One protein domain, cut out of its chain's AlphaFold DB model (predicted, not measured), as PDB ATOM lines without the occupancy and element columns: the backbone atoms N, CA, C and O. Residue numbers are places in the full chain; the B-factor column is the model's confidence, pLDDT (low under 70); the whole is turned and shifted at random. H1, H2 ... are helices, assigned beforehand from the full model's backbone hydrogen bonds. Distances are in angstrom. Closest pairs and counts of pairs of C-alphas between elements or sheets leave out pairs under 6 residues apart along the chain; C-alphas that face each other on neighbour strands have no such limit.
ATOM      1  N   SER A  93      14.506   8.302 -14.607       48.34
ATOM      2  CA  SER A  93      13.185   7.906 -14.113       48.34
ATOM      3  C   SER A  93      12.906   8.432 -12.700       48.34
ATOM      4  O   SER A  93      11.784   8.853 -12.431       48.34
ATOM      5  N   LEU A  94      13.919   8.519 -11.831       50.19
ATOM      6  CA  LEU A  94      13.775   9.067 -10.475       50.19
ATOM      7  C   LEU A  94      13.440  10.562 -10.476       50.19
ATOM      8  O   LEU A  94      12.668  11.014  -9.641       50.19
ATOM      9  N   THR A  95      13.964  11.330 -11.434       50.25
ATOM     10  CA  THR A  95      13.634  12.763 -11.562       50.25
ATOM     11  C   THR A  95      12.244  13.005 -12.155       50.25
ATOM     12  O   THR A  95      11.703  14.102 -12.022       50.25
ATOM     13  N   LYS A  96      11.646  11.990 -12.797       52.38
ATOM     14  CA  LYS A  96      10.268  12.033 -13.311       52.38
ATOM     15  C   LYS A  96       9.230  11.662 -12.244       52.38
ATOM     16  O   LYS A  96       8.078  12.070 -12.366       52.38
ATOM     17  N   LEU A  97       9.623  10.932 -11.198       52.22
ATOM     18  CA  LEU A  97       8.780  10.636 -10.041       52.22
ATOM     19  C   LEU A  97       8.687  11.884  -9.145       52.22
ATOM     20  O   LEU A  97       9.665  12.314  -8.546       52.22
ATOM     21  N   ASN A  98       7.503  12.507  -9.125       53.81
ATOM     22  CA  ASN A  98       7.067  13.592  -8.234       53.81
ATOM     23  C   ASN A  98       8.169  14.455  -7.578       53.81
ATOM     24  O   ASN A  98       8.581  14.202  -6.451       53.81
ATOM     25  N   LYS A  99       8.543  15.575  -8.215       63.50
ATOM     26  CA  LYS A  99       9.259  16.712  -7.584       63.50
ATOM     27  C   LYS A  99      10.490  16.330  -6.734       63.50
ATOM     28  O   LYS A  99      10.768  16.981  -5.721       63.50
ATOM     29  N   ILE A 100      11.232  15.288  -7.099       67.62
ATOM     30  CA  ILE A 100      12.538  15.017  -6.494       67.62
ATOM     31  C   ILE A 100      13.592  15.683  -7.373       67.62
ATOM     32  O   ILE A 100      13.781  15.317  -8.534       67.62
ATOM     33  N   SER A 101      14.249  16.710  -6.831       76.88
ATOM     34  CA  SER A 101      15.378  17.340  -7.509       76.88
ATOM     35  C   SER A 101      16.526  16.340  -7.620       76.88
ATOM     36  O   SER A 101      16.753  15.539  -6.712       76.88
ATOM     37  N   TYR A 102      17.304  16.423  -8.700       76.50
ATOM     38  CA  TYR A 102      18.529  15.636  -8.861       76.50
ATOM     39  C   TYR A 102      19.463  15.776  -7.647       76.50
ATOM     40  O   TYR A 102      20.030  14.792  -7.178       76.50
ATOM     41  N   ASN A 103      19.568  16.989  -7.092       79.31
ATOM     42  CA  ASN A 103      20.388  17.254  -5.910       79.31
ATOM     43  C   ASN A 103      19.859  16.528  -4.665       79.31
ATOM     44  O   ASN A 103      20.653  16.005  -3.887       79.31
ATOM     45  N   ASP A 104      18.536  16.437  -4.506       78.81
ATOM     46  CA  ASP A 104      17.915  15.761  -3.364       78.81
ATOM     47  C   ASP A 104      18.103  14.241  -3.459       78.81
ATOM     48  O   ASP A 104      18.399  13.579  -2.462       78.81
ATOM     49  N   ALA A 105      17.970  13.683  -4.667       78.38
ATOM     50  CA  ALA A 105      18.248  12.274  -4.933       78.38
ATOM     51  C   ALA A 105      19.726  11.942  -4.684       78.38
ATOM     52  O   ALA A 105      20.033  10.950  -4.023       78.38
ATOM     53  N   LYS A 106      20.641  12.806  -5.146       80.19
ATOM     54  CA  LYS A 106      22.085  12.654  -4.927       80.19
ATOM     55  C   LYS A 106      22.435  12.669  -3.440       80.19
ATOM     56  O   LYS A 106      23.151  11.788  -2.973       80.19
ATOM     57  N   PHE A 107      21.899  13.633  -2.695       82.38
ATOM     58  CA  PHE A 107      22.117  13.740  -1.254       82.38
ATOM     59  C   PHE A 107      21.617  12.497  -0.505       82.38
ATOM     60  O   PHE A 107      22.337  11.936   0.323       82.38
ATOM     61  N   SER A 108      20.410  12.031  -0.836       83.44
ATOM     62  CA  SER A 108      19.813  10.832  -0.229       83.44
ATOM     63  C   SER A 108      20.664   9.590  -0.522       83.44
ATOM     64  O   SER A 108      20.995   8.824   0.382       83.44
ATOM     65  N   PHE A 109      21.127   9.435  -1.765       81.88
ATOM     66  CA  PHE A 109      22.023   8.347  -2.150       81.88
ATOM     67  C   PHE A 109      23.339   8.359  -1.361       81.88
ATOM     68  O   PHE A 109      23.723   7.335  -0.792       81.88
ATOM     69  N   GLU A 110      24.029   9.502  -1.289       81.44
ATOM     70  CA  GLU A 110      25.294   9.623  -0.547       81.44
ATOM     71  C   GLU A 110      25.100   9.303   0.943       81.44
ATOM     72  O   GLU A 110      25.918   8.603   1.551       81.44
ATOM     73  N   ARG A 111      23.982   9.746   1.527       84.75
ATOM     74  CA  ARG A 111      23.616   9.453   2.916       84.75
ATOM     75  C   ARG A 111      23.400   7.959   3.155       84.75
ATOM     76  O   ARG A 111      23.982   7.405   4.093       84.75
ATOM     77  N   ILE A 112      22.613   7.296   2.305       83.94
ATOM     78  CA  ILE A 112      22.361   5.847   2.382       83.94
ATOM     79  C   ILE A 112      23.670   5.072   2.205       83.94
ATOM     80  O   ILE A 112      23.951   4.152   2.975       83.94
ATOM     81  N   LEU A 113      24.497   5.464   1.234       84.31
ATOM     82  CA  LEU A 113      25.788   4.834   0.968       84.31
ATOM     83  C   LEU A 113      26.708   4.917   2.189       84.31
ATOM     84  O   LEU A 113      27.297   3.913   2.593       84.31
ATOM     85  N   ASN A 114      26.804   6.093   2.810       81.88
ATOM     86  CA  ASN A 114      27.610   6.288   4.012       81.88
ATOM     87  C   ASN A 114      27.075   5.474   5.195       81.88
ATOM     88  O   ASN A 114      27.864   4.860   5.913       81.88
ATOM     89  N   ARG A 115      25.749   5.390   5.359       82.06
ATOM     90  CA  ARG A 115      25.120   4.547   6.387       82.06
ATOM     91  C   ARG A 115      25.420   3.063   6.170       82.06
ATOM     92  O   ARG A 115      25.815   2.385   7.116       82.06
ATOM     93  N   LYS A 116      25.301   2.557   4.937       81.00
ATOM     94  CA  LYS A 116      25.626   1.157   4.604       81.00
ATOM     95  C   LYS A 116      27.115   0.865   4.837       81.00
ATOM     96  O   LYS A 116      27.435  -0.129   5.483       81.00
ATOM     97  N   LYS A 117      28.023   1.764   4.430       80.81
ATOM     98  CA  LYS A 117      29.473   1.653   4.707       80.81
ATOM     99  C   LYS A 117      29.790   1.649   6.205       80.81
ATOM    100  O   LYS A 117      30.677   0.921   6.643       80.81
ATOM    101  N   PHE A 118      29.098   2.469   6.990       79.25
ATOM    102  CA  PHE A 118      29.265   2.511   8.441       79.25
ATOM    103  C   PHE A 118      28.789   1.211   9.102       79.25
ATOM    104  O   PHE A 118      29.529   0.617   9.883       79.25
ATOM    105  N   ASN A 119      27.610   0.718   8.721       75.31
ATOM    106  CA  ASN A 119      27.060  -0.529   9.255       75.31
ATOM    107  C   ASN A 119      27.927  -1.745   8.896       75.31
ATOM    108  O   ASN A 119      28.177  -2.585   9.753       75.31
ATOM    109  N   GLN A 120      28.478  -1.802   7.679       75.81
ATOM    110  CA  GLN A 120      29.425  -2.856   7.293       75.81
ATOM    111  C   GLN A 120      30.678  -2.885   8.180       75.81
ATOM    112  O   GLN A 120      31.160  -3.962   8.526       75.81
ATOM    113  N   LYS A 121      31.205  -1.714   8.571       73.75
ATOM    114  CA  LYS A 121      32.362  -1.633   9.479       73.75
ATOM    115  C   LYS A 121      32.040  -2.143  10.883       73.75
ATOM    116  O   LYS A 121      32.930  -2.684  11.531       73.75
ATOM    117  N   LEU A 122      30.808  -1.948  11.351       67.62
ATOM    118  CA  LEU A 122      30.374  -2.366  12.685       67.62
ATOM    119  C   LEU A 122      30.031  -3.855  12.757       67.62
ATOM    120  O   LEU A 122      30.406  -4.521  13.718       67.62
ATOM    121  N   GLU A 123      29.326  -4.375  11.754       70.38
ATOM    122  CA  GLU A 123      28.770  -5.733  11.791       70.38
ATOM    123  C   GLU A 123      29.673  -6.775  11.116       70.38
ATOM    124  O   GLU A 123      29.380  -7.967  11.161       70.38
ATOM    125  N   GLY A 124      30.772  -6.353  10.477       62.84
ATOM    126  CA  GLY A 124      31.715  -7.253   9.799       62.84
ATOM    127  C   GLY A 124      31.114  -8.018   8.612       62.84
ATOM    128  O   GLY A 124      31.769  -8.888   8.040       62.84
ATOM    129  N   PHE A 125      29.874  -7.706   8.229       57.28
ATOM    130  CA  PHE A 125      29.156  -8.344   7.136       57.28
ATOM    131  C   PHE A 125      29.492  -7.672   5.801       57.28
ATOM    132  O   PHE A 125      29.246  -6.482   5.607       57.28
ATOM    133  N   GLN A 126      29.974  -8.460   4.837       59.47
ATOM    134  CA  GLN A 126      30.051  -8.069   3.424       59.47
ATOM    135  C   GLN A 126      28.665  -8.203   2.775       59.47
ATOM    136  O   GLN A 126      28.432  -9.044   1.912       59.47
ATOM    137  N   GLY A 127      27.696  -7.422   3.252       58.84
ATOM    138  CA  GLY A 127      26.388  -7.316   2.604       58.84
ATOM    139  C   GLY A 127      26.490  -6.513   1.306       58.84
ATOM    140  O   GLY A 127      27.267  -5.562   1.233       58.84
ATOM    141  N   ASN A 128      25.698  -6.871   0.295       62.59
ATOM    142  CA  ASN A 128      25.677  -6.182  -0.997       62.59
ATOM    143  C   ASN A 128      25.384  -4.676  -0.827       62.59
ATOM    144  O   ASN A 128      24.361  -4.296  -0.257       62.59
ATOM    145  N   LEU A 129      26.258  -3.812  -1.358       69.19
ATOM    146  CA  LEU A 129      26.132  -2.341  -1.355       69.19
ATOM    147  C   LEU A 129      25.147  -1.826  -2.417       69.19
ATOM    148  O   LEU A 129      25.269  -0.707  -2.906       69.19
ATOM    149  N   GLN A 130      24.161  -2.637  -2.786       75.81
ATOM    150  CA  GLN A 130      23.157  -2.230  -3.755       75.81
ATOM    151  C   GLN A 130      22.199  -1.238  -3.094       75.81
ATOM    152  O   GLN A 130      21.694  -1.477  -1.995       75.81
ATOM    153  N   ILE A 131      21.997  -0.091  -3.736       76.94
ATOM    154  CA  ILE A 131      21.031   0.936  -3.338       76.94
ATOM    155  C   ILE A 131      19.942   0.922  -4.402       76.94
ATOM    156  O   ILE A 131      20.229   1.173  -5.571       76.94
ATOM    157  N   SER A 132      18.720   0.577  -4.001       79.88
ATOM    158  CA  SER A 132      17.567   0.582  -4.905       79.88
ATOM    159  C   SER A 132      17.041   2.005  -5.102       79.88
ATOM    160  O   SER A 132      17.226   2.873  -4.248       79.88
ATOM    161  N   ASN A 133      16.319   2.236  -6.197       77.69
ATOM    162  CA  ASN A 133      15.556   3.468  -6.391       77.69
ATOM    163  C   ASN A 133      14.539   3.676  -5.256       77.69
ATOM    164  O   ASN A 133      14.377   4.800  -4.789       77.69
ATOM    165  N   ASP A 134      13.933   2.596  -4.757       77.69
ATOM    166  CA  ASP A 134      12.989   2.652  -3.635       77.69
ATOM    167  C   ASP A 134      13.664   3.122  -2.338       77.69
ATOM    168  O   ASP A 134      13.074   3.900  -1.592       77.69
ATOM    169  N   ASP A 135      14.928   2.736  -2.103       81.31
ATOM    170  CA  ASP A 135      15.703   3.202  -0.942       81.31
ATOM    171  C   ASP A 135      15.870   4.730  -0.987       81.31
ATOM    172  O   ASP A 135      15.740   5.408   0.031       81.31
ATOM    173  N   ILE A 136      16.153   5.279  -2.175       80.62
ATOM    174  CA  ILE A 136      16.360   6.719  -2.390       80.62
ATOM    175  C   ILE A 136      15.046   7.484  -2.209       80.62
ATOM    176  O   ILE A 136      15.041   8.540  -1.576       80.62
ATOM    177  N   LEU A 137      13.939   6.959  -2.746       80.12
ATOM    178  CA  LEU A 137      12.612   7.559  -2.590       80.12
ATOM    179  C   LEU A 137      12.194   7.587  -1.119       80.12
ATOM    180  O   LEU A 137      11.806   8.642  -0.616       80.12
ATOM    181  N   TRP A 138      12.355   6.468  -0.418       79.06
ATOM    182  CA  TRP A 138      12.020   6.352   0.998       79.06
ATOM    183  C   TRP A 138      12.850   7.301   1.870       79.06
ATOM    184  O   TRP A 138      12.322   7.996   2.739       79.06
ATOM    185  N   ASP A 139      14.154   7.396   1.612       83.00
ATOM    186  CA  ASP A 139      15.042   8.317   2.325       83.00
ATOM    187  C   ASP A 139      14.658   9.789   2.084       83.00
ATOM    188  O   ASP A 139      14.684  10.600   3.016       83.00
ATOM    189  N   ASN A 140      14.222  10.116   0.863       78.12
ATOM    190  CA  ASN A 140      13.718  11.440   0.502       78.12
ATOM    191  C   ASN A 140      12.388  11.766   1.197       78.12
ATOM    192  O   ASN A 140      12.205  12.883   1.684       78.12
ATOM    193  N   GLU A 141      11.472  10.801   1.288       74.94
ATOM    194  CA  GLU A 141      10.213  10.946   2.024       74.94
ATOM    195  C   GLU A 141      10.460  11.151   3.521       74.94
ATOM    196  O   GLU A 141       9.869  12.050   4.125       74.94
ATOM    197  N   ILE A 142      11.398  10.407   4.112       76.00
ATOM    198  CA  ILE A 142      11.848  10.637   5.490       76.00
ATOM    199  C   ILE A 142      12.407  12.059   5.630       76.00
ATOM    200  O   ILE A 142      12.048  12.790   6.550       76.00
ATOM    201  N   LEU A 143      13.261  12.505   4.709       74.50
ATOM    202  CA  LEU A 143      13.825  13.856   4.756       74.50
ATOM    203  C   LEU A 143      12.779  14.963   4.602       74.50
ATOM    204  O   LEU A 143      12.927  16.015   5.215       74.50
ATOM    205  N   LYS A 144      11.732  14.756   3.807       71.25
ATOM    206  CA  LYS A 144      10.694  15.771   3.572       71.25
ATOM    207  C   LYS A 144       9.628  15.793   4.658       71.25
ATOM    208  O   LYS A 144       9.205  16.869   5.067       71.25
ATOM    209  N   PHE A 145       9.190  14.623   5.108       64.75
ATOM    210  CA  PHE A 145       8.023  14.497   5.982       64.75
ATOM    211  C   PHE A 145       8.389  14.139   7.424       64.75
ATOM    212  O   PHE A 145       7.643  14.476   8.338       64.75
ATOM    213  N   TRP A 146       9.547  13.514   7.649       62.69
ATOM    214  CA  TRP A 146       9.975  13.053   8.974       62.69
ATOM    215  C   TRP A 146      11.113  13.890   9.568       62.69
ATOM    216  O   TRP A 146      11.359  13.798  10.765       62.69
ATOM    217  N   SER A 147      11.759  14.772   8.794       55.00
ATOM    218  CA  SER A 147      12.705  15.769   9.332       55.00
ATOM    219  C   SER A 147      12.041  16.807  10.243       55.00
ATOM    220  O   SER A 147      12.716  17.442  11.050       55.00
ATOM    221  N   LEU A 148      10.717  16.958  10.137       52.66
ATOM    222  CA  LEU A 148       9.900  17.804  11.008       52.66
ATOM    223  C   LEU A 148       9.559  17.133  12.343       52.66
ATOM    224  O   LEU A 148       9.090  17.801  13.265       52.66
TER     225      LEU A 148
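What this domain is: This is residues 93 to 148 of the 252 residues of an uncharacterized protein of Wickerhamomyces ciferrii (strain ATCC 14091 / BCRC 22168 / CBS 111 / JCM 3599 / NBRC 0793 / NRRL Y-1031 F-60-10) (UniProt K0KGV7). A long helix, H1, and a shorter one, H2, cross at close to a right angle, H2 passing over the first half of H1. A loop precedes H1, and the link after it folds back from its far end to the crossing. The printed part has 56 residues, with two named helices, H1 then H2, no named strand, and the class all helix. It is only just loose, close to compact, with a radius of gyration of the C-alphas of 12.4 A and spans of 37 by 27 by 15 A.

How they stand to each other: H1, residues 102 to 123, touches H2, residues 133 to 146, with residues 104 to 112 alone, and H2 touches it with residues 135 to 140 alone. Their closest C-alphas, those of Ser 108 and Ile 136, are 5.8 A apart. Their lines stand about perpendicular, at 79 degrees. In H1 and H2 every O i to N i+4 pair is within hydrogen-bond range.

Where its parts are: H1 begins at C-alpha 102 (18.529, 15.636, -8.861) and is 31.4 A long from first to last C-alpha. H2, 19.0 A long, ends at C-alpha 146 (9.975, 13.053, 8.974).

The domain as a whole: The C-alphas farthest apart, of Lys 99 and Gly 124, are 37.2 A apart. The printed part has no cut, and the link from H1 to H2 is short. Mean pLDDT of the printed part is 72.0; residues 93 to 100, 122, 124 to 129 and 145 to 148 are under 70.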